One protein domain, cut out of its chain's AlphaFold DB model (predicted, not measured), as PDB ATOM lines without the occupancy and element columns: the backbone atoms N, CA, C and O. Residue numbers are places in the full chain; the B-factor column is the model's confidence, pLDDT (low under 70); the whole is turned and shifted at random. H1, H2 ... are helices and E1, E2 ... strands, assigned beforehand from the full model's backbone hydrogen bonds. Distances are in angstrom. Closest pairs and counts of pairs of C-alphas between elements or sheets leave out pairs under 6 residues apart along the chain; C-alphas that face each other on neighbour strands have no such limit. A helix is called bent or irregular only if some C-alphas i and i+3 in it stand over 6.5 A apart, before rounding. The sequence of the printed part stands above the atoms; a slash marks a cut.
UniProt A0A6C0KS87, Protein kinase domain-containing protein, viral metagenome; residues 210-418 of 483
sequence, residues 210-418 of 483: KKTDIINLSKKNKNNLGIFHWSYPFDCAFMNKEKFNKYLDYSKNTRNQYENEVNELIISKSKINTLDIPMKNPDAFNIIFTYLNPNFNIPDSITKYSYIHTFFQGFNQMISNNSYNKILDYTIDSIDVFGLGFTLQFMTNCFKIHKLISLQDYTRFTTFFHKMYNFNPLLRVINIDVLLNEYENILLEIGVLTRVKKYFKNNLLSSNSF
ATOM      1  N   LYS A 210     149.895 157.377 135.211       97.31
ATOM      2  CA  LYS A 210     150.868 156.286 135.106       97.31
ATOM      3  C   LYS A 210     150.422 155.106 135.963       97.31
ATOM      4  O   LYS A 210     150.051 155.285 137.125       97.31
ATOM      5  N   LYS A 211     150.539 153.890 135.431       98.31
ATOM      6  CA  LYS A 211     150.251 152.635 136.143       98.31
ATOM      7  C   LYS A 211     151.011 152.550 137.473       98.31
ATOM      8  O   LYS A 211     150.429 152.180 138.491       98.31
ATOM      9  N   THR A 212     152.273 152.978 137.500       98.44
ATOM     10  CA  THR A 212     153.104 153.024 138.716       98.44
ATOM     11  C   THR A 212     152.511 153.910 139.810       98.44
ATOM     12  O   THR A 212     152.504 153.527 140.980       98.44
ATOM     13  N   ASP A 213     151.968 155.070 139.442       98.31
ATOM     14  CA  ASP A 213     151.384 156.017 140.394       98.31
ATOM     15  C   ASP A 213     150.086 155.461 140.969       98.31
ATOM     16  O   ASP A 213     149.859 155.540 142.176       98.31
ATOM     17  N   ILE A 214     149.272 154.814 140.128       98.62
ATOM     18  CA  ILE A 214     148.061 154.115 140.563       98.62
ATOM     19  C   ILE A 214     148.420 153.028 141.584       98.62
ATOM     20  O   ILE A 214     147.836 153.006 142.667       98.62
ATOM     21  N   ILE A 215     149.412 152.175 141.292       98.81
ATOM     22  CA  ILE A 215     149.873 151.118 142.211       98.81
ATOM     23  C   ILE A 215     150.329 151.716 143.549       98.81
ATOM     24  O   ILE A 215     149.917 151.252 144.616       98.81
ATOM     25  N   ASN A 216     151.164 152.753 143.500       98.75
ATOM     26  CA  ASN A 216     151.729 153.391 144.688       98.75
ATOM     27  C   ASN A 216     150.658 154.063 145.553       98.75
ATOM     28  O   ASN A 216     150.667 153.909 146.776       98.75
ATOM     29  N   LEU A 217     149.723 154.791 144.938       98.75
ATOM     30  CA  LEU A 217     148.619 155.442 145.640       98.75
ATOM     31  C   LEU A 217     147.654 154.414 146.234       98.75
ATOM     32  O   LEU A 217     147.274 154.556 147.393       98.75
ATOM     33  N   SER A 218     147.316 153.357 145.493       98.81
ATOM     34  CA  SER A 218     146.457 152.261 145.962       98.81
ATOM     35  C   SER A 218     147.030 151.553 147.191       98.81
ATOM     36  O   SER A 218     146.323 151.354 148.181       98.81
ATOM     37  N   LYS A 219     148.334 151.245 147.180       98.69
ATOM     38  CA  LYS A 219     149.042 150.641 148.324       98.69
ATOM     39  C   LYS A 219     149.064 151.541 149.562       98.69
ATOM     40  O   LYS A 219     149.131 151.026 150.674       98.69
ATOM     41  N   LYS A 220     149.023 152.861 149.359       98.62
ATOM     42  CA  LYS A 220     148.970 153.894 150.406       98.62
ATOM     43  C   LYS A 220     147.540 154.307 150.779       98.62
ATOM     44  O   LYS A 220     147.393 155.252 151.544       98.62
ATOM     45  N   ASN A 221     146.511 153.663 150.216       98.31
ATOM     46  CA  ASN A 221     145.093 154.007 150.402       98.31
ATOM     47  C   ASN A 221     144.725 155.436 149.960       98.31
ATOM     48  O   ASN A 221     143.763 156.024 150.442       98.31
ATOM     49  N   LYS A 222     145.497 156.010 149.032       98.38
ATOM     50  CA  LYS A 222     145.331 157.375 148.501       98.38
ATOM     51  C   LYS A 222     144.839 157.390 147.052       98.38
ATOM     52  O   LYS A 222     144.900 158.426 146.390       98.38
ATOM     53  N   ASN A 223     144.387 156.256 146.511       98.12
ATOM     54  CA  ASN A 223     143.829 156.222 145.164       98.12
ATOM     55  C   ASN A 223     142.360 156.667 145.189       98.12
ATOM     56  O   ASN A 223     141.459 155.878 145.472       98.12
ATOM     57  N   ASN A 224     142.122 157.930 144.833       96.94
ATOM     58  CA  ASN A 224     140.784 158.534 144.803       96.94
ATOM     59  C   ASN A 224     139.844 157.946 143.735       96.94
ATOM     60  O   ASN A 224     138.639 158.173 143.814       96.94
ATOM     61  N   LEU A 225     140.377 157.210 142.750       97.38
ATOM     62  CA  LEU A 225     139.581 156.481 141.754       97.38
ATOM     63  C   LEU A 225     139.358 155.009 142.149       97.38
ATOM     64  O   LEU A 225     138.748 154.259 141.394       97.38
ATOM     65  N   GLY A 226     139.830 154.591 143.330       97.75
ATOM     66  CA  GLY A 226     139.569 153.272 143.909       97.75
ATOM     67  C   GLY A 226     138.159 153.175 144.495       97.75
ATOM     68  O   GLY A 226     138.007 153.026 145.707       97.75
ATOM     69  N   ILE A 227     137.145 153.364 143.649       98.06
ATOM     70  CA  ILE A 227     135.727 153.497 144.009       98.06
ATOM     71  C   ILE A 227     134.838 152.731 143.022       98.06
ATOM     72  O   ILE A 227     135.259 152.412 141.909       98.06
ATOM     73  N   PHE A 228     133.581 152.501 143.395       98.38
ATOM     74  CA  PHE A 228     132.534 152.160 142.438       98.38
ATOM     75  C   PHE A 228     132.166 153.397 141.616       98.38
ATOM     76  O   PHE A 228     131.749 154.428 142.155       98.38
ATOM     77  N   HIS A 229     132.287 153.278 140.298       97.62
ATOM     78  CA  HIS A 229     131.907 154.303 139.337       97.62
ATOM     79  C   HIS A 229     131.280 153.640 138.109       97.62
ATOM     80  O   HIS A 229     131.704 152.560 137.706       97.62
ATOM     81  N   TRP A 230     130.280 154.285 137.505       97.12
ATOM     82  CA  TRP A 230     129.472 153.690 136.434       97.12
ATOM     83  C   TRP A 230     130.277 153.299 135.187       97.12
ATOM     84  O   TRP A 230     129.871 152.389 134.474       97.12
ATOM     85  N   SER A 231     131.393 153.981 134.918       96.69
ATOM     86  CA  SER A 231     132.263 153.715 133.765       96.69
ATOM     87  C   SER A 231     133.485 152.853 134.093       96.69
ATOM     88  O   SER A 231     134.307 152.624 133.210       96.69
ATOM     89  N   TYR A 232     133.647 152.391 135.339       97.75
ATOM     90  CA  TYR A 232     134.805 151.590 135.747       97.75
ATOM     91  C   TYR A 232     134.418 150.121 135.919       97.75
ATOM     92  O   TYR A 232     133.283 149.827 136.310       97.75
ATOM     93  N   PRO A 233     135.369 149.191 135.726       98.25
ATOM     94  CA  PRO A 233     135.232 147.867 136.299       98.25
ATOM     95  C   PRO A 233     134.904 147.945 137.791       98.25
ATOM     96  O   PRO A 233     135.490 148.740 138.526       98.25
ATOM     97  N   PHE A 234     133.999 147.095 138.266       98.50
ATOM     98  CA  PHE A 234     133.590 147.098 139.677       98.50
ATOM     99  C   PHE A 234     134.742 146.721 140.617       98.50
ATOM    100  O   PHE A 234     134.766 147.131 141.777       98.50
ATOM    101  N   ASP A 235     135.744 146.018 140.089       97.94
ATOM    102  CA  ASP A 235     136.992 145.679 140.769       97.94
ATOM    103  C   ASP A 235     137.729 146.934 141.277       97.94
ATOM    104  O   ASP A 235     138.428 146.874 142.292       97.94
ATOM    105  N   CYS A 236     137.545 148.091 140.619       98.62
ATOM    106  CA  CYS A 236     138.180 149.356 140.995       98.62
ATOM    107  C   CYS A 236     137.870 149.774 142.440       98.62
ATOM    108  O   CYS A 236     138.732 150.340 143.117       98.62
ATOM    109  N   ALA A 237     136.687 149.432 142.959       98.44
ATOM    110  CA  ALA A 237     136.291 149.718 144.338       98.44
ATOM    111  C   ALA A 237     137.202 149.065 145.395       98.44
ATOM    112  O   ALA A 237     137.232 149.501 146.547       98.44
ATOM    113  N   PHE A 238     137.973 148.050 144.999       98.62
ATOM    114  CA  PHE A 238     138.869 147.285 145.861       98.62
ATOM    115  C   PHE A 238     140.350 147.569 145.579       98.62
ATOM    116  O   PHE A 238     141.221 146.836 146.036       98.62
ATOM    117  N   MET A 239     140.675 148.634 144.840       98.62
ATOM    118  CA  MET A 239     142.073 148.959 144.538       98.62
ATOM    119  C   MET A 239     142.845 149.466 145.756       98.62
ATOM    120  O   MET A 239     144.033 149.179 145.875       98.62
ATOM    121  N   ASN A 240     142.215 150.221 146.661       98.69
ATOM    122  CA  ASN A 240     142.876 150.659 147.894       98.69
ATOM    123  C   ASN A 240     143.080 149.461 148.832       98.69
ATOM    124  O   ASN A 240     142.138 148.711 149.097       98.69
ATOM    125  N   LYS A 241     144.304 149.291 149.341       98.62
ATOM    126  CA  LYS A 241     144.724 148.109 150.110       98.62
ATOM    127  C   LYS A 241     143.849 147.842 151.338       98.62
ATOM    128  O   LYS A 241     143.487 146.699 151.586       98.62
ATOM    129  N   GLU A 242     143.469 148.878 152.076       98.12
ATOM    130  CA  GLU A 242     142.573 148.764 153.234       98.12
ATOM    131  C   GLU A 242     141.184 148.258 152.843       98.12
ATOM    132  O   GLU A 242     140.658 147.365 153.501       98.12
ATOM    133  N   LYS A 243     140.603 148.775 151.751       97.81
ATOM    134  CA  LYS A 243     139.293 148.321 151.257       97.81
ATOM    135  C   LYS A 243     139.352 146.865 150.795       97.81
ATOM    136  O   LYS A 243     138.447 146.096 151.111       97.81
ATOM    137  N   PHE A 244     140.430 146.480 150.109       98.50
ATOM    138  CA  PHE A 244     140.668 145.093 149.715       98.50
ATOM    139  C   PHE A 244     140.778 144.164 150.927       98.50
ATOM    140  O   PHE A 244     140.032 143.193 151.012       98.50
ATOM    141  N   ASN A 245     141.671 144.473 151.871       98.25
ATOM    142  CA  ASN A 245     141.908 143.645 153.054       98.25
ATOM    143  C   ASN A 245     140.637 143.516 153.901       98.25
ATOM    144  O   ASN A 245     140.241 142.407 154.237       98.25
ATOM    145  N   LYS A 246     139.928 144.629 154.138       97.81
ATOM    146  CA  LYS A 246     138.650 144.625 154.862       97.81
ATOM    147  C   LYS A 246     137.627 143.691 154.205       97.81
ATOM    148  O   LYS A 246     136.957 142.937 154.901       97.81
ATOM    149  N   TYR A 247     137.510 143.722 152.875       98.19
ATOM    150  CA  TYR A 247     136.605 142.829 152.148       98.19
ATOM    151  C   TYR A 247     137.071 141.365 152.164       98.19
ATOM    152  O   TYR A 247     136.250 140.448 152.239       98.19
ATOM    153  N   LEU A 248     138.384 141.128 152.109       97.31
ATOM    154  CA  LEU A 248     138.967 139.792 152.193       97.31
ATOM    155  C   LEU A 248     138.676 139.142 153.555       97.31
ATOM    156  O   LEU A 248     138.286 137.975 153.586       97.31
ATOM    157  N   ASP A 249     138.767 139.907 154.640       97.19
ATOM    158  CA  ASP A 249     138.521 139.440 156.012       97.19
ATOM    159  C   ASP A 249     137.031 139.185 156.306       97.19
ATOM    160  O   ASP A 249     136.676 138.530 157.288       97.19
ATOM    161  N   TYR A 250     136.124 139.670 155.454       97.88
ATOM    162  CA  TYR A 250     134.695 139.438 155.623       97.88
ATOM    163  C   TYR A 250     134.310 137.966 155.496       97.88
ATOM    164  O   TYR A 250     134.651 137.276 154.530       97.88
ATOM    165  N   SER A 251     133.467 137.526 156.436       97.19
ATOM    166  CA  SER A 251     132.758 136.253 156.343       97.19
ATOM    167  C   SER A 251     131.901 136.195 155.075       97.19
ATOM    168  O   SER A 251     131.462 137.220 154.547       97.19
ATOM    169  N   LYS A 252     131.554 134.982 154.632       96.69
ATOM    170  CA  LYS A 252     130.618 134.789 153.514       96.69
ATOM    171  C   LYS A 252     129.306 135.561 153.713       96.69
ATOM    172  O   LYS A 252     128.785 136.129 152.760       96.69
ATOM    173  N   ASN A 253     128.787 135.606 154.942       97.69
ATOM    174  CA  ASN A 253     127.562 136.343 155.247       97.69
ATOM    175  C   ASN A 253     127.747 137.857 155.068       97.69
ATOM    176  O   ASN A 253     126.928 138.505 154.425       97.69
ATOM    177  N   THR A 254     128.852 138.407 155.567       97.88
ATOM    178  CA  THR A 254     129.164 139.837 155.445       97.88
ATOM    179  C   THR A 254     129.423 140.242 153.992       97.88
ATOM    180  O   THR A 254     128.990 141.308 153.569       97.88
ATOM    181  N   ARG A 255     130.043 139.376 153.177       98.19
ATOM    182  CA  ARG A 255     130.193 139.629 151.733       98.19
ATOM    183  C   ARG A 255     128.851 139.638 150.998       98.19
ATOM    184  O   ARG A 255     128.655 140.494 150.141       98.19
ATOM    185  N   ASN A 256     127.916 138.760 151.370       98.06
ATOM    186  CA  ASN A 256     126.549 138.802 150.837       98.06
ATOM    187  C   ASN A 256     125.826 140.096 151.249       98.06
ATOM    188  O   ASN A 256     125.118 140.686 150.441       98.06
ATOM    189  N   GLN A 257     126.012 140.561 152.490       98.06
ATOM    190  CA  GLN A 257     125.468 141.848 152.942       98.06
ATOM    191  C   GLN A 257     126.071 143.024 152.164       98.06
ATOM    192  O   GLN A 257     125.337 143.924 151.776       98.06
ATOM    193  N   TYR A 258     127.374 142.987 151.876       98.50
ATOM    194  CA  TYR A 258     128.047 143.988 151.048       98.50
ATOM    195  C   TYR A 258     127.470 144.040 149.629       98.50
ATOM    196  O   TYR A 258     127.160 145.116 149.127       98.50
ATOM    197  N   GLU A 259     127.280 142.883 148.991       98.44
ATOM    198  CA  GLU A 259     126.612 142.791 147.688       98.44
ATOM    199  C   GLU A 259     125.177 143.338 147.744       98.44
ATOM    200  O   GLU A 259     124.776 144.108 146.871       98.44
ATOM    201  N   ASN A 260     124.408 142.983 148.777       98.19
ATOM    202  CA  ASN A 260     123.054 143.498 148.962       98.19
ATOM    203  C   ASN A 260     123.051 145.022 149.114       98.19
ATOM    204  O   ASN A 260     122.255 145.687 148.465       98.19
ATOM    205  N   GLU A 261     123.959 145.596 149.902       98.31
ATOM    206  CA  GLU A 261     124.026 147.046 150.084       98.31
ATOM    207  C   GLU A 261     124.451 147.767 148.789       98.31
ATOM    208  O   GLU A 261     123.859 148.789 148.450       98.31
ATOM    209  N   VAL A 262     125.364 147.201 147.983       98.31
ATOM    210  CA  VAL A 262     125.651 147.715 146.623       98.31
ATOM    211  C   VAL A 262     124.386 147.726 145.760       98.31
ATOM    212  O   VAL A 262     124.116 148.714 145.074       98.31
ATOM    213  N   ASN A 263     123.600 146.648 145.798       97.81
ATOM    214  CA  ASN A 263     122.336 146.582 145.072       97.81
ATOM    215  C   ASN A 263     121.323 147.621 145.577       97.81
ATOM    216  O   ASN A 263     120.700 148.294 144.759       97.81
ATOM    217  N   GLU A 264     121.174 147.795 146.889       97.38
ATOM    218  CA  GLU A 264     120.257 148.785 147.465       97.38
ATOM    219  C   GLU A 264     120.657 150.220 147.097       97.38
ATOM    220  O   GLU A 264     119.795 151.035 146.758       97.38
ATOM    221  N   LEU A 265     121.957 150.529 147.091       97.75
ATOM    222  CA  LEU A 265     122.473 151.830 146.658       97.75
ATOM    223  C   LEU A 265     122.166 152.089 145.174       97.75
ATOM    224  O   LEU A 265     121.660 153.155 144.827       97.75
ATOM    225  N   ILE A 266     122.450 151.124 144.293       97.19
ATOM    226  CA  ILE A 266     122.347 151.302 142.832       97.19
ATOM    227  C   ILE A 266     120.907 151.160 142.313       97.19
ATOM    228  O   ILE A 266     120.482 151.904 141.429       97.19
ATOM    229  N   ILE A 267     120.162 150.163 142.797       95.12
ATOM    230  CA  ILE A 267     118.873 149.745 142.225       95.12
ATOM    231  C   ILE A 267     117.711 150.365 142.995       95.12
ATOM    232  O   ILE A 267     116.821 150.944 142.368       95.12
ATOM    233  N   SER A 268     117.727 150.261 144.325       93.19
ATOM    234  CA  SER A 268     116.663 150.772 145.201       93.19
ATOM    235  C   SER A 268     116.836 152.246 145.570       93.19
ATOM    236  O   SER A 268     115.927 152.838 146.148       93.19
ATOM    237  N   LYS A 269     117.982 152.854 145.227       92.69
ATOM    238  CA  LYS A 269     118.341 154.245 145.557       92.69
ATOM    239  C   LYS A 269     118.338 154.524 147.059       92.69
ATOM    240  O   LYS A 269     117.975 155.615 147.510       92.69
ATOM    241  N   SER A 270     118.730 153.524 147.841       94.31
ATOM    242  CA  SER A 270     118.907 153.677 149.277       94.31
ATOM    243  C   SER A 270     119.969 154.738 149.571       94.31
ATOM    244  O   SER A 270     120.958 154.870 148.852       94.31
ATOM    245  N   LYS A 271     119.776 155.494 150.655       93.38
ATOM    246  CA  LYS A 271     120.799 156.399 151.209       93.38
ATOM    247  C   LYS A 271     121.618 155.734 152.319       93.38
ATOM    248  O   LYS A 271     122.521 156.356 152.870       93.38
ATOM    249  N   ILE A 272     121.276 154.497 152.673       94.19
ATOM    250  CA  ILE A 272     121.922 153.739 153.740       94.19
ATOM    251  C   ILE A 272     123.197 153.104 153.179       94.19
ATOM    252  O   ILE A 272     123.136 152.343 152.219       94.19
ATOM    253  N   ASN A 273     124.336 153.419 153.798       95.25
ATOM    254  CA  ASN A 273     125.655 152.892 153.454       95.25
ATOM    255  C   ASN A 273     126.384 152.479 154.745       95.25
ATOM    256  O   ASN A 273     127.234 153.214 155.250       95.25
ATOM    257  N   THR A 274     125.973 151.362 155.353       95.75
ATOM    258  CA  THR A 274     126.505 150.915 156.651       95.75
ATOM    259  C   THR A 274     127.893 150.298 156.539       95.75
ATOM    260  O   THR A 274     128.666 150.339 157.498       95.75
ATOM    261  N   LEU A 275     128.242 149.750 155.373       95.62
ATOM    262  CA  LEU A 275     129.512 149.060 155.152       95.62
ATOM    263  C   LEU A 275     130.604 149.976 154.584       95.62
ATOM    264  O   LEU A 275     131.734 149.519 154.372       95.62
ATOM    265  N   ASP A 276     130.301 151.268 154.421       95.38
ATOM    266  CA  ASP A 276     131.200 152.281 153.862       95.38
ATOM    267  C   ASP A 276     131.684 151.881 152.453       95.38
ATOM    268  O   ASP A 276     132.883 151.851 152.128       95.38
ATOM    269  N   ILE A 277     130.712 151.516 151.613       97.56
ATOM    270  CA  ILE A 277     130.888 151.252 150.189       97.56
ATOM    271  C   ILE A 277     131.396 152.541 149.531       97.56
ATOM    272  O   ILE A 277     130.734 153.581 149.620       97.56
ATOM    273  N   PRO A 278     132.551 152.502 148.841       97.06
ATOM    274  CA  PRO A 278     133.145 153.685 148.237       97.06
ATOM    275  C   PRO A 278     132.408 154.035 146.936       97.06
ATOM    276  O   PRO A 278     132.861 153.694 145.847       97.06
ATOM    277  N   MET A 279     131.254 154.693 147.034       96.62
ATOM    278  CA  MET A 279     130.405 155.055 145.895       96.62
ATOM    279  C   MET A 279     129.825 156.456 146.087       96.62
ATOM    280  O   MET A 279     129.148 156.725 147.072       96.62
ATOM    281  N   LYS A 280     130.092 157.362 145.138       93.12
ATOM    282  CA  LYS A 280     129.657 158.767 145.240       93.12
ATOM    283  C   LYS A 280     128.313 159.049 144.574       93.12
ATOM    284  O   LYS A 280     127.556 159.870 145.068       93.12
ATOM    285  N   ASN A 281     128.043 158.413 143.434       94.75
ATOM    286  CA  ASN A 281     126.849 158.684 142.632       94.75
ATOM    287  C   ASN A 281     126.214 157.371 142.135       94.75
ATOM    288  O   ASN A 281     126.470 156.967 140.998       94.75
ATOM    289  N   PRO A 282     125.425 156.682 142.983       95.81
ATOM    290  CA  PRO A 282     124.795 155.410 142.626       95.81
ATOM    291  C   PRO A 282     123.835 155.513 141.429       95.81
ATOM    292  O   PRO A 282     123.799 154.621 140.584       95.81
ATOM    293  N   ASP A 283     123.113 156.630 141.287       94.44
ATOM    294  CA  ASP A 283     122.162 156.835 140.183       94.44
ATOM    295  C   ASP A 283     122.836 156.825 138.800       94.44
ATOM    296  O   ASP A 283     122.204 156.464 137.800       94.44
ATOM    297  N   ALA A 284     124.127 157.178 138.729       96.50
ATOM    298  CA  ALA A 284     124.886 157.201 137.481       96.50
ATOM    299  C   ALA A 284     125.060 155.808 136.850       96.50
ATOM    300  O   ALA A 284     125.275 155.718 135.642       96.50
ATOM    301  N   PHE A 285     124.909 154.714 137.607       97.31
ATOM    302  CA  PHE A 285     124.969 153.350 137.057       97.31
ATOM    303  C   PHE A 285     123.851 153.057 136.048       97.31
ATOM    304  O   PHE A 285     124.025 152.211 135.171       97.31
ATOM    305  N   ASN A 286     122.745 153.811 136.078       96.12
ATOM    306  CA  ASN A 286     121.733 153.718 135.023       96.12
ATOM    307  C   ASN A 286     122.313 154.032 133.635       96.12
ATOM    308  O   ASN A 286     121.822 153.488 132.652       96.12
ATOM    309  N   ILE A 287     123.381 154.837 133.541       97.12
ATOM    310  CA  ILE A 287     124.037 155.165 132.270       97.12
ATOM    311  C   ILE A 287     124.626 153.905 131.626       97.12
ATOM    312  O   ILE A 287     124.279 153.596 130.487       97.12
ATOM    313  N   ILE A 288     125.471 153.152 132.345       97.44
ATOM    314  CA  ILE A 288     126.069 151.929 131.784       97.44
ATOM    315  C   ILE A 288     124.998 150.874 131.511       97.44
ATOM    316  O   ILE A 288     125.013 150.258 130.450       97.44
ATOM    317  N   PHE A 289     124.009 150.715 132.394       96.75
ATOM    318  CA  PHE A 289     122.924 149.760 132.155       96.75
ATOM    319  C   PHE A 289     122.112 150.098 130.901       96.75
ATOM    320  O   PHE A 289     121.777 149.194 130.137       96.75
ATOM    321  N   THR A 290     121.853 151.381 130.650       97.19
ATOM    322  CA  THR A 290     121.248 151.854 129.402       97.19
ATOM    323  C   THR A 290     122.152 151.589 128.199       97.19
ATOM    324  O   THR A 290     121.664 151.113 127.180       97.19
ATOM    325  N   TYR A 291     123.459 151.852 128.293       97.75
ATOM    326  CA  TYR A 291     124.399 151.657 127.179       97.75
ATOM    327  C   TYR A 291     124.533 150.199 126.751       97.75
ATOM    328  O   TYR A 291     124.648 149.922 125.559       97.75
ATOM    329  N   LEU A 292     124.469 149.275 127.707       96.81
ATOM    330  CA  LEU A 292     124.548 147.841 127.444       96.81
ATOM    331  C   LEU A 292     123.245 147.257 126.883       96.81
ATOM    332  O   LEU A 292     123.270 146.196 126.263       96.81
ATOM    333  N   ASN A 293     122.110 147.933 127.072       93.69
ATOM    334  CA  ASN A 293     120.810 147.435 126.645       93.69
ATOM    335  C   ASN A 293     120.536 147.776 125.162       93.69
ATOM    336  O   ASN A 293     120.601 148.954 124.802       93.69
ATOM    337  N   PRO A 294     120.173 146.802 124.298       91.06
ATOM    338  CA  PRO A 294     120.033 147.026 122.855       91.06
ATOM    339  C   PRO A 294     119.049 148.120 122.430       91.06
ATOM    340  O   PRO A 294     119.158 148.608 121.312       91.06
ATOM    341  N   ASN A 295     118.098 148.488 123.294       89.88
ATOM    342  CA  ASN A 295     117.079 149.506 123.018       89.88
ATOM    343  C   ASN A 295     117.308 150.819 123.794       89.88
ATOM    344  O   ASN A 295     116.416 151.663 123.832       89.88
ATOM    345  N   PHE A 296     118.456 150.979 124.461       91.56
ATOM    346  CA  PHE A 296     118.789 152.126 125.320       91.56
ATOM    347  C   PHE A 296     117.770 152.450 126.431       91.56
ATOM    348  O   PHE A 296     117.775 153.541 127.002       91.56
ATOM    349  N   ASN A 297     116.913 151.500 126.796       92.44
ATOM    350  CA  ASN A 297     116.098 151.593 127.998       92.44
ATOM    351  C   ASN A 297     116.878 151.082 129.214       92.44
ATOM    352  O   ASN A 297     117.760 150.228 129.108       92.44
ATOM    353  N   ILE A 298     116.536 151.594 130.394       90.88
ATOM    354  CA  ILE A 298     117.053 151.036 131.645       90.88
ATOM    355  C   ILE A 298     116.481 149.613 131.771       90.88
ATOM    356  O   ILE A 298     115.261 149.452 131.676       90.88
ATOM    357  N   PRO A 299     117.324 148.580 131.939       92.69
ATOM    358  CA  PRO A 299     116.851 147.213 132.076       92.69
ATOM    359  C   PRO A 299     116.113 147.010 133.405       92.69
ATOM    360  O   PRO A 299     116.250 147.796 134.350       92.69
ATOM    361  N   ASP A 300     115.332 145.933 133.480       93.56
ATOM    362  CA  ASP A 300     114.617 145.570 134.700       93.56
ATOM    363  C   ASP A 300     115.570 145.306 135.879       93.56
ATOM    364  O   ASP A 300     116.787 145.135 135.736       93.56
ATOM    365  N   SER A 301     115.008 145.297 137.088       93.44
ATOM    366  CA  SER A 301     115.802 145.099 138.298       93.44
ATOM    367  C   SER A 301     116.530 143.755 138.290       93.44
ATOM    368  O   SER A 301     117.687 143.723 138.685       93.44
ATOM    369  N   ILE A 302     115.914 142.679 137.784       93.31
ATOM    370  CA  ILE A 302     116.511 141.330 137.729       93.31
ATOM    371  C   ILE A 302     117.814 141.347 136.926       93.31
ATOM    372  O   ILE A 302     118.831 140.813 137.368       93.31
ATOM    373  N   THR A 303     117.806 142.010 135.776       94.06
ATOM    374  CA  THR A 303     118.976 142.157 134.911       94.06
ATOM    375  C   THR A 303     120.070 142.972 135.600       94.06
ATOM    376  O   THR A 303     121.236 142.576 135.584       94.06
ATOM    377  N   LYS A 304     119.709 144.074 136.274       95.69
ATOM    378  CA  LYS A 304     120.666 144.887 137.051       95.69
ATOM    379  C   LYS A 304     121.295 144.093 138.202       95.69
ATOM    380  O   LYS A 304     122.519 144.098 138.330       95.69
ATOM    381  N   TYR A 305     120.482 143.359 138.969       95.94
ATOM    382  CA  TYR A 305     120.956 142.437 140.006       95.94
ATOM    383  C   TYR A 305     121.923 141.406 139.416       95.94
ATOM    384  O   TYR A 305     122.963 141.138 140.006       95.94
ATOM    385  N   SER A 306     121.628 140.865 138.229       96.06
ATOM    386  CA  SER A 306     122.488 139.878 137.571       96.06
ATOM    387  C   SER A 306     123.885 140.421 137.262       96.06
ATOM    388  O   SER A 306     124.853 139.687 137.449       96.06
ATOM    389  N   TYR A 307     124.026 141.677 136.821       96.06
ATOM    390  CA  TYR A 307     125.348 142.272 136.571       96.06
ATOM    391  C   TYR A 307     126.179 142.367 137.854       96.06
ATOM    392  O   TYR A 307     127.325 141.917 137.882       96.06
ATOM    393  N   ILE A 308     125.576 142.897 138.921       98.19
ATOM    394  CA  ILE A 308     126.219 143.056 140.231       98.19
ATOM    395  C   ILE A 308     126.575 141.682 140.817       98.19
ATOM    396  O   ILE A 308     127.714 141.456 141.227       98.19
ATOM    397  N   HIS A 309     125.638 140.734 140.776       98.25
ATOM    398  CA  HIS A 309     125.839 139.375 141.271       98.25
ATOM    399  C   HIS A 309     126.961 138.643 140.530       98.25
ATOM    400  O   HIS A 309     127.839 138.040 141.142       98.25
ATOM    401  N   THR A 310     126.966 138.728 139.198       97.75
ATOM    402  CA  THR A 310     127.979 138.092 138.340       97.75
ATOM    403  C   THR A 310     129.377 138.642 138.622       97.75
ATOM    404  O   THR A 310     130.344 137.875 138.651       97.75
ATOM    405  N   PHE A 311     129.488 139.946 138.899       98.69
ATOM    406  CA  PHE A 311     130.729 140.537 139.392       98.69
ATOM    407  C   PHE A 311     131.162 139.915 140.722       98.69
ATOM    408  O   PHE A 311     132.268 139.384 140.803       98.69
ATOM    409  N   PHE A 312     130.307 139.927 141.749       98.69
ATOM    410  CA  PHE A 312     130.688 139.433 143.074       98.69
ATOM    411  C   PHE A 312     130.999 137.936 143.090       98.69
ATOM    412  O   PHE A 312     131.921 137.523 143.794       98.69
ATOM    413  N   GLN A 313     130.300 137.121 142.299       97.81
ATOM    414  CA  GLN A 313     130.643 135.709 142.116       97.81
ATOM    415  C   GLN A 313     132.079 135.545 141.600       97.81
ATOM    416  O   GLN A 313     132.883 134.837 142.212       97.81
ATOM    417  N   GLY A 314     132.410 136.233 140.506       98.25
ATOM    418  CA  GLY A 314     133.734 136.181 139.894       98.25
ATOM    419  C   GLY A 314     134.828 136.751 140.786       98.25
ATOM    420  O   GLY A 314     135.859 136.116 140.999       98.25
ATOM    421  N   PHE A 315     134.586 137.930 141.353       98.56
ATOM    422  CA  PHE A 315     135.539 138.631 142.201       98.56
ATOM    423  C   PHE A 315     135.869 137.825 143.462       98.56
ATOM    424  O   PHE A 315     137.042 137.664 143.786       98.56
ATOM    425  N   ASN A 316     134.869 137.226 144.124       98.44
ATOM    426  CA  ASN A 316     135.100 136.371 145.292       98.44
ATOM    427  C   ASN A 316     135.992 135.166 144.977       98.44
ATOM    428  O   ASN A 316     136.897 134.858 145.750       98.44
ATOM    429  N   GLN A 317     135.775 134.505 143.840       97.69
ATOM    430  CA  GLN A 317     136.637 133.406 143.406       97.69
ATOM    431  C   GLN A 317     138.038 133.905 143.014       97.69
ATOM    432  O   GLN A 317     139.035 133.232 143.281       97.69
ATOM    433  N   MET A 318     138.133 135.085 142.403       97.44
ATOM    434  CA  MET A 318     139.401 135.681 141.998       97.44
ATOM    435  C   MET A 318     140.288 136.007 143.211       97.44
ATOM    436  O   MET A 318     141.459 135.626 143.217       97.44
ATOM    437  N   ILE A 319     139.745 136.642 144.256       97.19
ATOM    438  CA  ILE A 319     140.520 137.028 145.451       97.19
ATOM    439  C   ILE A 319     140.912 135.837 146.334       97.19
ATOM    440  O   ILE A 319     141.915 135.912 147.034       97.19
ATOM    441  N   SER A 320     140.178 134.719 146.281       95.19
ATOM    442  CA  SER A 320     140.553 133.492 147.002       95.19
ATOM    443  C   SER A 320     141.825 132.833 146.462       95.19
ATOM    444  O   SER A 320     142.460 132.074 147.185       95.19
ATOM    445  N   ASN A 321     142.199 133.111 145.210       93.88
ATOM    446  CA  ASN A 321     143.296 132.427 144.518       93.88
ATOM    447  C   ASN A 321     144.487 133.342 144.198       93.88
ATOM    448  O   ASN A 321     145.436 132.912 143.543       93.88
ATOM    449  N   ASN A 322     144.436 134.621 144.577       96.75
ATOM    450  CA  ASN A 322     145.409 135.612 144.128       96.75
ATOM    451  C   ASN A 322     145.721 136.639 145.222       96.75
ATOM    452  O   ASN A 322     144.860 137.021 146.009       96.75
ATOM    453  N   SER A 323     146.959 137.133 145.231       97.81
ATOM    454  CA  SER A 323     147.381 138.193 146.149       97.81
ATOM    455  C   SER A 323     146.792 139.549 145.760       97.81
ATOM    456  O   SER A 323     146.531 139.808 144.584       97.81
ATOM    457  N   TYR A 324     146.692 140.463 146.730       98.62
ATOM    458  CA  TYR A 324     146.311 141.861 146.492       98.62
ATOM    459  C   TYR A 324     147.079 142.499 145.324       98.62
ATOM    460  O   TYR A 324     146.476 143.141 144.474       98.62
ATOM    461  N   ASN A 325     148.401 142.292 145.242       98.62
ATOM    462  CA  ASN A 325     149.215 142.870 144.170       98.62
ATOM    463  C   ASN A 325     148.801 142.349 142.787       98.62
ATOM    464  O   ASN A 325     148.752 143.131 141.843       98.62
ATOM    465  N   LYS A 326     148.479 141.052 142.672       98.38
ATOM    466  CA  LYS A 326     148.037 140.449 141.410       98.38
ATOM    467  C   LYS A 326     146.641 140.930 141.013       98.38
ATOM    468  O   LYS A 326     146.419 141.216 139.842       98.38
ATOM    469  N   ILE A 327     145.730 141.070 141.980       98.56
ATOM    470  CA  ILE A 327     144.402 141.652 141.736       98.56
ATOM    471  C   ILE A 327     144.520 143.110 141.302       98.56
ATOM    472  O   ILE A 327     143.925 143.494 140.304       98.56
ATOM    473  N   LEU A 328     145.318 143.910 142.011       98.81
ATOM    474  CA  LEU A 328     145.523 145.317 141.691       98.81
ATOM    475  C   LEU A 328     146.091 145.491 140.279       98.81
ATOM    476  O   LEU A 328     145.584 146.318 139.529       98.81
ATOM    477  N   ASP A 329     147.110 144.713 139.914       98.69
ATOM    478  CA  ASP A 329     147.714 144.767 138.581       98.69
ATOM    479  C   ASP A 329     146.705 144.405 137.478       98.69
ATOM    480  O   ASP A 329     146.539 145.166 136.525       98.69
ATOM    481  N   TYR A 330     145.951 143.315 137.673       98.69
ATOM    482  CA  TYR A 330     144.868 142.905 136.778       98.69
ATOM    483  C   TYR A 330     143.794 143.992 136.630       98.69
ATOM    484  O   TYR A 330     143.395 144.329 135.515       98.69
ATOM    485  N   THR A 331     143.326 144.559 137.748       98.69
ATOM    486  CA  THR A 331     142.290 145.596 137.743       98.69
ATOM    487  C   THR A 331     142.746 146.791 136.924       98.69
ATOM    488  O   THR A 331     141.996 147.216 136.050       98.69
ATOM    489  N   ILE A 332     143.971 147.283 137.147       98.75
ATOM    490  CA  ILE A 332     144.529 148.432 136.421       98.75
ATOM    491  C   ILE A 332     144.572 148.160 134.914       98.75
ATOM    492  O   ILE A 332     144.101 148.984 134.134       98.75
ATOM    493  N   ASP A 333     145.063 146.986 134.515       98.44
ATOM    494  CA  ASP A 333     145.153 146.587 133.105       98.44
ATOM    495  C   ASP A 333     143.788 146.415 132.426       98.44
ATOM    496  O   ASP A 333     143.701 146.433 131.197       98.44
ATOM    497  N   SER A 334     142.722 146.241 133.209       98.62
ATOM    498  CA  SER A 334     141.368 146.039 132.697       98.62
ATOM    499  C   SER A 334     140.583 147.332 132.462       98.62
ATOM    500  O   SER A 334     139.576 147.287 131.761       98.62
ATOM    501  N   ILE A 335     141.008 148.471 133.029       98.75
ATOM    502  CA  ILE A 335     140.208 149.713 133.070       98.75
ATOM    503  C   ILE A 335     139.856 150.205 131.664       98.75
ATOM    504  O   ILE A 335     138.678 150.360 131.336       98.75
ATOM    505  N   ASP A 336     140.866 150.412 130.823       98.75
ATOM    506  CA  ASP A 336     140.676 150.976 129.485       98.75
ATOM    507  C   ASP A 336     140.043 149.956 128.522       98.75
ATOM    508  O   ASP A 336     139.234 150.324 127.670       98.75
ATOM    509  N   VAL A 337     140.331 148.660 128.707       98.81
ATOM    510  CA  VAL A 337     139.690 147.563 127.958       98.81
ATOM    511  C   VAL A 337     138.190 147.514 128.252       98.81
ATOM    512  O   VAL A 337     137.382 147.446 127.326       98.81
ATOM    513  N   PHE A 338     137.808 147.584 129.527       98.88
ATOM    514  CA  PHE A 338     136.411 147.614 129.954       98.88
ATOM    515  C   PHE A 338     135.696 148.850 129.402       98.88
ATOM    516  O   PHE A 338     134.615 148.723 128.822       98.88
ATOM    517  N   GLY A 339     136.335 150.019 129.528       98.81
ATOM    518  CA  GLY A 339     135.860 151.297 129.000       98.81
ATOM    519  C   GLY A 339     135.554 151.247 127.506       98.81
ATOM    520  O   GLY A 339     134.443 151.561 127.063       98.81
ATOM    521  N   LEU A 340     136.523 150.779 126.719       98.88
ATOM    522  CA  LEU A 340     136.358 150.627 125.278       98.88
ATOM    523  C   LEU A 340     135.306 149.562 124.936       98.88
ATOM    524  O   LEU A 340     134.490 149.779 124.044       98.88
ATOM    525  N   GLY A 341     135.267 148.451 125.675       98.81
ATOM    526  CA  GLY A 341     134.301 147.371 125.475       98.81
ATOM    527  C   GLY A 341     132.851 147.851 125.538       98.81
ATOM    528  O   GLY A 341     132.097 147.659 124.584       98.81
ATOM    529  N   PHE A 342     132.443 148.514 126.628       98.81
ATOM    530  CA  PHE A 342     131.056 148.993 126.729       98.81
ATOM    531  C   PHE A 342     130.780 150.167 125.777       98.81
ATOM    532  O   PHE A 342     129.644 150.345 125.332       98.81
ATOM    533  N   THR A 343     131.803 150.959 125.434       98.88
ATOM    534  CA  THR A 343     131.690 152.044 124.445       98.88
ATOM    535  C   THR A 343     131.365 151.502 123.058       98.88
ATOM    536  O   THR A 343     130.477 152.014 122.375       98.88
ATOM    537  N   LEU A 344     132.039 150.429 122.651       98.81
ATOM    538  CA  LEU A 344     131.790 149.780 121.371       98.81
ATOM    539  C   LEU A 344     130.470 149.003 121.383       98.81
ATOM    540  O   LEU A 344     129.744 149.061 120.395       98.81
ATOM    541  N   GLN A 345     130.072 148.407 122.514       98.81
ATOM    542  CA  GLN A 345     128.723 147.846 122.663       98.81
ATOM    543  C   GLN A 345     127.631 148.907 122.473       98.81
ATOM    544  O   GLN A 345     126.647 148.655 121.774       98.81
ATOM    545  N   PHE A 346     127.803 150.099 123.055       98.75
ATOM    546  CA  PHE A 346     126.896 151.229 122.843       98.75
ATOM    547  C   PHE A 346     126.773 151.565 121.348       98.75
ATOM    548  O   PHE A 346     125.659 151.698 120.835       98.75
ATOM    549  N   MET A 347     127.895 151.627 120.622       98.75
ATOM    550  CA  MET A 347     127.876 151.870 119.177       98.75
ATOM    551  C   MET A 347     127.209 150.734 118.397       98.75
ATOM    552  O   MET A 347     126.380 151.003 117.529       98.75
ATOM    553  N   THR A 348     127.473 149.473 118.730       98.62
ATOM    554  CA  THR A 348     126.817 148.313 118.106       98.62
ATOM    555  C   THR A 348     125.301 148.319 118.327       98.62
ATOM    556  O   THR A 348     124.543 148.052 117.389       98.62
ATOM    557  N   ASN A 349     124.835 148.700 119.522       98.44
ATOM    558  CA  ASN A 349     123.411 148.907 119.815       98.44
ATOM    559  C   ASN A 349     122.822 150.028 118.947       98.44
ATOM    560  O   ASN A 349     121.741 149.871 118.375       98.44
ATOM    561  N   CYS A 350     123.566 151.120 118.766       97.75
ATOM    562  CA  CYS A 350     123.165 152.220 117.898       97.75
ATOM    563  C   CYS A 350     122.992 151.770 116.438       97.75
ATOM    564  O   CYS A 350     121.957 152.013 115.813       97.75
ATOM    565  N   PHE A 351     123.965 151.025 115.908       97.88
ATOM    566  CA  PHE A 351     123.901 150.480 114.553       97.88
ATOM    567  C   PHE A 351     122.707 149.533 114.386       97.88
ATOM    568  O   PHE A 351     122.046 149.563 113.345       97.88
ATOM    569  N   LYS A 352     122.380 148.731 115.406       97.06
ATOM    570  CA  LYS A 352     121.208 147.844 115.393       97.06
ATOM    571  C   LYS A 352     119.893 148.612 115.323       97.06
ATOM    572  O   LYS A 352     119.076 148.310 114.455       97.06
ATOM    573  N   ILE A 353     119.691 149.602 116.194       95.81
ATOM    574  CA  ILE A 353     118.459 150.413 116.218       95.81
ATOM    575  C   ILE A 353     118.227 151.091 114.863       95.81
ATOM    576  O   ILE A 353     117.102 151.125 114.365       95.81
ATOM    577  N   HIS A 354     119.300 151.557 114.224       95.31
ATOM    578  CA  HIS A 354     119.239 152.215 112.921       95.31
ATOM    579  C   HIS A 354     119.339 151.260 111.718       95.31
ATOM    580  O   HIS A 354     119.434 151.728 110.583       95.31
ATOM    581  N   LYS A 355     119.282 149.935 111.928       95.38
ATOM    582  CA  LYS A 355     119.334 148.908 110.863       95.38
ATOM    583  C   LYS A 355     120.566 149.053 109.947       95.38
ATOM    584  O   LYS A 355     120.498 148.883 108.727       95.38
ATOM    585  N   LEU A 356     121.705 149.400 110.542       96.56
ATOM    586  CA  LEU A 356     123.004 149.549 109.876       96.56
ATOM    587  C   LEU A 356     123.882 148.298 109.984       96.56
ATOM    588  O   LEU A 356     124.977 148.275 109.436       96.56
ATOM    589  N   ILE A 357     123.410 147.271 110.686       96.12
ATOM    590  CA  ILE A 357     124.137 146.027 110.923       96.12
ATOM    591  C   ILE A 357     123.173 144.841 110.858       96.12
ATOM    592  O   ILE A 357     122.017 144.955 111.278       96.12
ATOM    593  N   SER A 358     123.633 143.715 110.311       96.62
ATOM    594  CA  SER A 358     122.848 142.479 110.280       96.62
ATOM    595  C   SER A 358     122.715 141.887 111.692       96.62
ATOM    596  O   SER A 358     123.506 142.192 112.585       96.62
ATOM    597  N   LEU A 359     121.727 141.014 111.921       96.50
ATOM    598  CA  LEU A 359     121.589 140.331 113.217       96.50
ATOM    599  C   LEU A 359     122.799 139.430 113.522       96.50
ATOM    600  O   LEU A 359     123.214 139.323 114.678       96.50
ATOM    601  N   GLN A 360     123.367 138.802 112.493       97.50
ATOM    602  CA  GLN A 360     124.548 137.949 112.603       97.50
ATOM    603  C   GLN A 360     125.778 138.757 113.033       97.50
ATOM    604  O   GLN A 360     126.407 138.419 114.038       97.50
ATOM    605  N   ASP A 361     126.068 139.862 112.348       97.69
ATOM    606  CA  ASP A 361     127.221 140.715 112.664       97.69
ATOM    607  C   ASP A 361     127.029 141.422 114.006       97.69
ATOM    608  O   ASP A 361     127.956 141.507 114.807       97.69
ATOM    609  N   TYR A 362     125.799 141.848 114.316       98.19
ATOM    610  CA  TYR A 362     125.451 142.384 115.631       98.19
ATOM    611  C   TYR A 362     125.785 141.398 116.752       98.19
ATOM    612  O   TYR A 362     126.328 141.795 117.783       98.19
ATOM    613  N   THR A 363     125.466 140.118 116.552       98.00
ATOM    614  CA  THR A 363     125.735 139.059 117.533       98.00
ATOM    615  C   THR A 363     127.238 138.838 117.671       98.00
ATOM    616  O   THR A 363     127.735 138.750 118.789       98.00
ATOM    617  N   ARG A 364     127.976 138.837 116.556       98.19
ATOM    618  CA  ARG A 364     129.439 138.700 116.532       98.19
ATOM    619  C   ARG A 364     130.133 139.826 117.298       98.19
ATOM    620  O   ARG A 364     130.894 139.557 118.226       98.19
ATOM    621  N   PHE A 365     129.805 141.075 116.980       98.56
ATOM    622  CA  PHE A 365     130.350 142.237 117.680       98.56
ATOM    623  C   PHE A 365     129.932 142.286 119.149       98.56
ATOM    624  O   PHE A 365     130.775 142.534 120.003       98.56
ATOM    625  N   THR A 366     128.666 142.000 119.468       98.31
ATOM    626  CA  THR A 366     128.193 141.982 120.863       98.31
ATOM    627  C   THR A 366     128.942 140.937 121.685       98.31
ATOM    628  O   THR A 366     129.402 141.241 122.782       98.31
ATOM    629  N   THR A 367     129.141 139.727 121.156       98.38
ATOM    630  CA  THR A 367     129.945 138.690 121.823       98.38
ATOM    631  C   THR A 367     131.381 139.160 122.053       98.38
ATOM    632  O   THR A 367     131.901 139.037 123.165       98.38
ATOM    633  N   PHE A 368     132.006 139.753 121.032       98.75
ATOM    634  CA  PHE A 368     133.378 140.247 121.121       98.75
ATOM    635  C   PHE A 368     133.530 141.404 122.121       98.75
ATOM    636  O   PHE A 368     134.461 141.412 122.922       98.75
ATOM    637  N   PHE A 369     132.623 142.380 122.124       98.75
ATOM    638  CA  PHE A 369     132.700 143.500 123.061       98.75
ATOM    639  C   PHE A 369     132.320 143.068 124.483       98.75
ATOM    640  O   PHE A 369     132.952 143.516 125.441       98.75
ATOM    641  N   HIS A 370     131.384 142.125 124.645       98.56
ATOM    642  CA  HIS A 370     130.964 141.612 125.953       98.56
ATOM    643  C   HIS A 370     132.103 141.028 126.782       98.56
ATOM    644  O   HIS A 370     132.204 141.321 127.972       98.56
ATOM    645  N   LYS A 371     133.007 140.253 126.177       98.06
ATOM    646  CA  LYS A 371     134.179 139.727 126.898       98.06
ATOM    647  C   LYS A 371     135.146 140.826 127.364       98.06
ATOM    648  O   LYS A 371     135.854 140.606 128.339       98.06
ATOM    649  N   MET A 372     135.171 142.000 126.728       98.75
ATOM    650  CA  MET A 372     136.019 143.125 127.152       98.75
ATOM    651  C   MET A 372     135.446 143.830 128.386       98.75
ATOM    652  O   MET A 372     136.190 144.155 129.307       98.75
ATOM    653  N   TYR A 373     134.123 144.036 128.432       98.31
ATOM    654  CA  TYR A 373     133.446 144.693 129.560       98.31
ATOM    655  C   TYR A 373     132.821 143.716 130.570       98.31
ATOM    656  O   TYR A 373     132.047 144.132 131.428       98.31
ATOM    657  N   ASN A 374     133.121 142.416 130.495       98.25
ATOM    658  CA  ASN A 374     132.440 141.405 131.306       98.25
ATOM    659  C   ASN A 374     132.488 141.758 132.804       98.25
ATOM    660  O   ASN A 374     133.560 142.005 133.364       98.25
ATOM    661  N   PHE A 375     131.325 141.796 133.461       97.56
ATOM    662  CA  PHE A 375     131.249 142.123 134.886       97.56
ATOM    663  C   PHE A 375     131.941 141.071 135.750       97.56
ATOM    664  O   PHE A 375     132.500 141.433 136.776       97.56
ATOM    665  N   ASN A 376     131.972 139.803 135.328       98.44
ATOM    666  CA  ASN A 376     132.780 138.783 135.985       98.44
ATOM    667  C   ASN A 376     134.254 138.942 135.565       98.44
ATOM    668  O   ASN A 376     134.579 138.661 134.407       98.44
ATOM    669  N   PRO A 377     135.166 139.323 136.479       98.00
ATOM    670  CA  PRO A 377     136.573 139.509 136.131       98.00
ATOM    671  C   PRO A 377     137.277 138.221 135.682       98.00
ATOM    672  O   PRO A 377     138.222 138.281 134.907       98.00
ATOM    673  N   LEU A 378     136.805 137.033 136.072       97.25
ATOM    674  CA  LEU A 378     137.390 135.771 135.595       97.25
ATOM    675  C   LEU A 378     137.095 135.493 134.118       97.25
ATOM    676  O   LEU A 378     137.809 134.719 133.489       97.25
ATOM    677  N   LEU A 379     136.040 136.103 133.576       97.75
ATOM    678  CA  LEU A 379     135.622 135.945 132.182       97.75
ATOM    679  C   LEU A 379     136.017 137.144 131.313       97.75
ATOM    680  O   LEU A 379     135.770 137.139 130.106       97.75
ATOM    681  N   ARG A 380     136.589 138.191 131.914       98.25
ATOM    682  CA  ARG A 380     136.952 139.410 131.202       98.25
ATOM    683  C   ARG A 380     138.310 139.243 130.527       98.25
ATOM    684  O   ARG A 380     139.325 139.018 131.187       98.25
ATOM    685  N   VAL A 381     138.326 139.390 129.206       98.50
ATOM    686  CA  VAL A 381     139.533 139.274 128.381       98.50
ATOM    687  C   VAL A 381     140.223 140.632 128.311       98.50
ATOM    688  O   VAL A 381     139.672 141.579 127.762       98.50
ATOM    689  N   ILE A 382     141.441 140.707 128.857       98.12
ATOM    690  CA  ILE A 382     142.244 141.945 128.932       98.12
ATOM    691  C   ILE A 382     143.551 141.879 128.127       98.12
ATOM    692  O   ILE A 382     144.316 142.844 128.091       98.12
ATOM    693  N   ASN A 383     143.846 140.732 127.506       98.00
ATOM    694  CA  ASN A 383     145.000 140.591 126.625       98.00
ATOM    695  C   ASN A 383     144.678 141.253 125.277       98.00
ATOM    696  O   ASN A 383     143.870 140.737 124.508       98.00
ATOM    697  N   ILE A 384     145.308 142.398 125.012       97.50
ATOM    698  CA  ILE A 384     144.983 143.232 123.854       97.50
ATOM    699  C   ILE A 384     145.434 142.583 122.541       97.50
ATOM    700  O   ILE A 384     144.742 142.735 121.542       97.50
ATOM    701  N   ASP A 385     146.510 141.794 122.535       97.12
ATOM    702  CA  ASP A 385     146.944 141.065 121.335       97.12
ATOM    703  C   ASP A 385     145.930 139.992 120.930       97.12
ATOM    704  O   ASP A 385     145.606 139.841 119.754       97.12
ATOM    705  N   VAL A 386     145.361 139.284 121.912       97.88
ATOM    706  CA  VAL A 386     144.266 138.331 121.670       97.88
ATOM    707  C   VAL A 386     143.031 139.056 121.131       97.88
ATOM    708  O   VAL A 386     142.413 138.587 120.176       97.88
ATOM    709  N   LEU A 387     142.682 140.209 121.710       98.56
ATOM    710  CA  LEU A 387     141.550 141.015 121.249       98.56
ATOM    711  C   LEU A 387     141.755 141.535 119.823       98.56
ATOM    712  O   LEU A 387     140.821 141.461 119.029       98.56
ATOM    713  N   LEU A 388     142.945 142.032 119.486       98.50
ATOM    714  CA  LEU A 388     143.258 142.516 118.144       98.50
ATOM    715  C   LEU A 388     143.159 141.382 117.121       98.50
ATOM    716  O   LEU A 388     142.377 141.502 116.185       98.50
ATOM    717  N   ASN A 389     143.842 140.257 117.345       97.56
ATOM    718  CA  ASN A 389     143.811 139.117 116.422       97.56
ATOM    719  C   ASN A 389     142.382 138.606 116.171       97.56
ATOM    720  O   ASN A 389     142.012 138.284 115.044       97.56
ATOM    721  N   GLU A 390     141.550 138.530 117.213       98.25
ATOM    722  CA  GLU A 390     140.158 138.114 117.041       98.25
ATOM    723  C   GLU A 390     139.321 139.180 116.321       98.25
ATOM    724  O   GLU A 390     138.509 138.832 115.468       98.25
ATOM    725  N   TYR A 391     139.546 140.470 116.586       98.69
ATOM    726  CA  TYR A 391     138.862 141.548 115.867       98.69
ATOM    727  C   TYR A 391     139.214 141.568 114.373       98.69
ATOM    728  O   TYR A 391     138.348 141.783 113.527       98.69
ATOM    729  N   GLU A 392     140.472 141.297 114.030       98.31
ATOM    730  CA  GLU A 392     140.936 141.183 112.645       98.31
ATOM    731  C   GLU A 392     140.237 140.039 111.903       98.31
ATOM    732  O   GLU A 392     139.805 140.224 110.762       98.31
ATOM    733  N   ASN A 393     140.046 138.893 112.568       97.62
ATOM    734  CA  ASN A 393     139.250 137.792 112.025       97.62
ATOM    735  C   ASN A 393     137.790 138.205 111.826       97.62
ATOM    736  O   ASN A 393     137.243 137.958 110.756       97.62
ATOM    737  N   ILE A 394     137.184 138.918 112.785       98.44
ATOM    738  CA  ILE A 394     135.818 139.437 112.623       98.44
ATOM    739  C   ILE A 394     135.724 140.308 111.366       98.44
ATOM    740  O   ILE A 394     134.820 140.099 110.562       98.44
ATOM    741  N   LEU A 395     136.664 141.238 111.154       98.38
ATOM    742  CA  LEU A 395     136.689 142.104 109.967       98.38
ATOM    743  C   LEU A 395     136.839 141.321 108.652       98.38
ATOM    744  O   LEU A 395     136.281 141.730 107.628       98.38
ATOM    745  N   LEU A 396     137.578 140.210 108.661       96.25
ATOM    746  CA  LEU A 396     137.663 139.303 107.517       96.25
ATOM    747  C   LEU A 396     136.319 138.618 107.254       96.25
ATOM    748  O   LEU A 396     135.827 138.631 106.126       96.25
ATOM    749  N   GLU A 397     135.715 138.050 108.293       95.88
ATOM    750  CA  GLU A 397     134.504 137.234 108.192       95.88
ATOM    751  C   GLU A 397     133.273 138.045 107.771       95.88
ATOM    752  O   GLU A 397     132.451 137.552 107.003       95.88
ATOM    753  N   ILE A 398     133.161 139.304 108.210       95.94
ATOM    754  CA  ILE A 398     132.087 140.216 107.767       95.94
ATOM    755  C   ILE A 398     132.383 140.865 106.397       95.94
ATOM    756  O   ILE A 398     131.652 141.740 105.917       95.94
ATOM    757  N   GLY A 399     133.493 140.474 105.765       96.12
ATOM    758  CA  GLY A 399     133.888 140.882 104.421       96.12
ATOM    759  C   GLY A 399     134.488 142.284 104.302       96.12
ATOM    760  O   GLY A 399     134.777 142.690 103.177       96.12
ATOM    761  N   VAL A 400     134.714 143.012 105.406       97.19
ATOM    762  CA  VAL A 400     135.317 144.362 105.381       97.19
ATOM    763  C   VAL A 400     136.667 144.307 104.670       97.19
ATOM    764  O   VAL A 400     136.887 145.030 103.703       97.19
ATOM    765  N   LEU A 401     137.555 143.399 105.092       96.44
ATOM    766  CA  LEU A 401     138.907 143.278 104.527       96.44
ATOM    767  C   LEU A 401     138.906 142.896 103.044       96.44
ATOM    768  O   LEU A 401     139.706 143.422 102.264       96.44
ATOM    769  N   THR A 402     137.967 142.040 102.644       94.69
ATOM    770  CA  THR A 402     137.767 141.641 101.248       94.69
ATOM    771  C   THR A 402     137.333 142.830 100.395       94.69
ATOM    772  O   THR A 402     137.949 143.085  99.357       94.69
ATOM    773  N   ARG A 403     136.330 143.599 100.844       95.25
ATOM    774  CA  ARG A 403     135.822 144.782 100.128       95.25
ATOM    775  C   ARG A 403     136.884 145.870  99.992       95.25
ATOM    776  O   ARG A 403     137.088 146.383  98.894       95.25
ATOM    777  N   VAL A 404     137.639 146.154 101.059       94.75
ATOM    778  CA  VAL A 404     138.716 147.163 101.016       94.75
ATOM    779  C   VAL A 404     140.024 146.656 100.399       94.75
ATOM    780  O   VAL A 404     140.970 147.430 100.261       94.75
ATOM    781  N   LYS A 405     140.098 145.371 100.031       94.69
ATOM    782  CA  LYS A 405     141.275 144.697  99.457       94.69
ATOM    783  C   LYS A 405     142.544 144.807 100.318       94.69
ATOM    784  O   LYS A 405     143.652 144.981  99.797       94.69
ATOM    785  N   LYS A 406     142.395 144.686 101.636       94.00
ATOM    786  CA  LYS A 406     143.489 144.773 102.620       94.00
ATOM    787  C   LYS A 406     143.526 143.535 103.510       94.00
ATOM    788  O   LYS A 406     142.591 142.745 103.523       94.00
ATOM    789  N   TYR A 407     144.609 143.374 104.255       93.50
ATOM    790  CA  TYR A 407     144.768 142.333 105.270       93.50
ATOM    791  C   TYR A 407     145.621 142.860 106.424       93.50
ATOM    792  O   TYR A 407     146.287 143.887 106.286       93.50
ATOM    793  N   PHE A 408     145.618 142.169 107.560       92.94
ATOM    794  CA  PHE A 408     146.498 142.503 108.674       92.94
ATOM    795  C   PHE A 408     147.749 141.625 108.672       92.94
ATOM    796  O   PHE A 408     147.679 140.411 108.485       92.94
ATOM    797  N   LYS A 409     148.907 142.249 108.897       91.00
ATOM    798  CA  LYS A 409     150.180 141.582 109.190       91.00
ATOM    799  C   LYS A 409     150.745 142.204 110.457       91.00
ATOM    800  O   LYS A 409     151.011 143.402 110.472       91.00
ATOM    801  N   ASN A 410     150.912 141.417 111.519       88.75
ATOM    802  CA  ASN A 410     151.370 141.903 112.827       88.75
ATOM    803  C   ASN A 410     150.563 143.117 113.334       88.75
ATOM    804  O   ASN A 410     151.141 144.087 113.821       88.75
ATOM    805  N   ASN A 411     149.231 143.084 113.223       90.44
ATOM    806  CA  ASN A 411     148.343 144.185 113.621       90.44
ATOM    807  C   ASN A 411     148.530 145.495 112.818       90.44
ATOM    808  O   ASN A 411     148.126 146.583 113.250       90.44
ATOM    809  N   LEU A 412     149.151 145.413 111.636       90.44
ATOM    810  CA  LEU A 412     149.283 146.508 110.676       90.44
ATOM    811  C   LEU A 412     148.478 146.200 109.416       90.44
ATOM    812  O   LEU A 412     148.653 145.157 108.784       90.44
ATOM    813  N   LEU A 413     147.601 147.132 109.048       91.19
ATOM    814  CA  LEU A 413     146.774 147.020 107.856       91.19
ATOM    815  C   LEU A 413     147.639 147.238 106.606       91.19
ATOM    816  O   LEU A 413     148.209 148.310 106.419       91.19
ATOM    817  N   SER A 414     147.718 146.223 105.754       89.44
ATOM    818  CA  SER A 414     148.528 146.184 104.533       89.44
ATOM    819  C   SER A 414     147.631 146.034 103.301       89.44
ATOM    820  O   SER A 414     146.573 145.405 103.360       89.44
ATOM    821  N   SER A 415     148.033 146.620 102.174       84.75
ATOM    822  CA  SER A 415     147.381 146.438 100.867       84.75
ATOM    823  C   SER A 415     147.952 145.224 100.134       84.75
ATOM    824  O   SER A 415     149.138 144.926 100.251       84.75
ATOM    825  N   ASN A 416     147.114 144.521  99.377       61.03
ATOM    826  CA  ASN A 416     147.467 143.231  98.789       61.03
ATOM    827  C   ASN A 416     148.396 143.256  97.566       61.03
ATOM    828  O   ASN A 416     148.236 144.090  96.679       61.03
ATOM    829  N   SER A 417     149.174 142.170  97.440       49.34
ATOM    830  CA  SER A 417     149.001 141.202  96.342       49.34
ATOM    831  C   SER A 417     148.468 139.871  96.920       49.34
ATOM    832  O   SER A 417     149.204 139.127  97.558       49.34
ATOM    833  N   PHE A 418     147.180 139.585  96.709       50.47
ATOM    834  CA  PHE A 418     146.310 138.592  97.385       50.47
ATOM    835  C   PHE A 418     146.674 137.088  97.261       50.47
ATOM    836  O   PHE A 418     145.813 136.244  97.498       50.47
TER     837      PHE A 418
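AT A GLANCE: This is residues 210 to 418 of the 483 residues of the protein "Protein kinase domain-containing protein" of viral metagenome (UniProt A0A6C0KS87). A long bent helix, H7, joins two lobes: H1 to H6 and their loops make one, with H1 packed on its first arm and H5 on its second. The second arm, H7b, folds back as H8, and H9 then runs toward a small tip of H10 and the hairpin E1 E2. The printed part has 209 residues, with ten named helices followed by two strands, and is mostly helix; the sheet is antiparallel, order E1 - E2. It is compact, with a radius of gyration of the C-alphas of 19.2 A, yet elongated, spanning 63 by 38 by 25 A.

HOW THE PARTS SIT: H7, residues 324 to 353, was assigned as one helix by its hydrogen bonds but is bent, C-alphas 333 and 336 being 7.2 A apart; its arms H7a, 324 to 333, and H7b, 336 to 353, stand at a steep tilt of 42 degrees. H1, residues 211 to 219, touches H7a, the closest C-alphas being those of Lys 211 and Ile 332, 7.1 A. H2, 234 to 238, only just touches H7a, with 3 pairs of C-alphas within 8 A; Asp 235 and Thr 331 are closest, 6.1 A. H3, 241 to 249, touches no helix. H4, 252 to 266, touches H6, 301 to 320, through Asn 263 and Tyr 305, 6.7 A. H5, 282 to 292, touches H7b through Tyr 291 and Phe 346, 5.0 A. H7b and H8, 359 to 373, form a helical hairpin, closest at Phe 338 and Tyr 373, 4.2 A. H8 and H9, 384 to 397, form another but only just touch, with 3 pairs within 8 A; Arg 364 and Ile 394 are closest, 7.5 A. H10, 400 to 403, is near H9. E1, 406 to 409, and E2, 412 to 415, form a hairpin, with N 407 and O 414 at 3.0 A. Every O i to N i+4 pair is within hydrogen-bond range in H1, H3, H4, H6, H7a, H7b and H9; H5 has 4 of 7, H8 10 of 11, H2 0 of 1 but 2 of 2 O i to N i+3 pairs, and H10 is too short.

IN THESE COORDINATES: H1 begins at C-alpha 211 (150.251, 152.635, 136.143). H4 is 21.3 A long, H6 28.7 A, H7b 25.9 A and H8 20.7 A. E2 ends at C-alpha 415 (147.381, 146.438, 100.867).

THE WHOLE: The C-alphas farthest apart, of Thr 274 and Ser 417, are 65.1 A apart. The printed part has no cut. The links H1 to H2 and H4 to H5 are long. Residues 416 to 418 are under pLDDT 70.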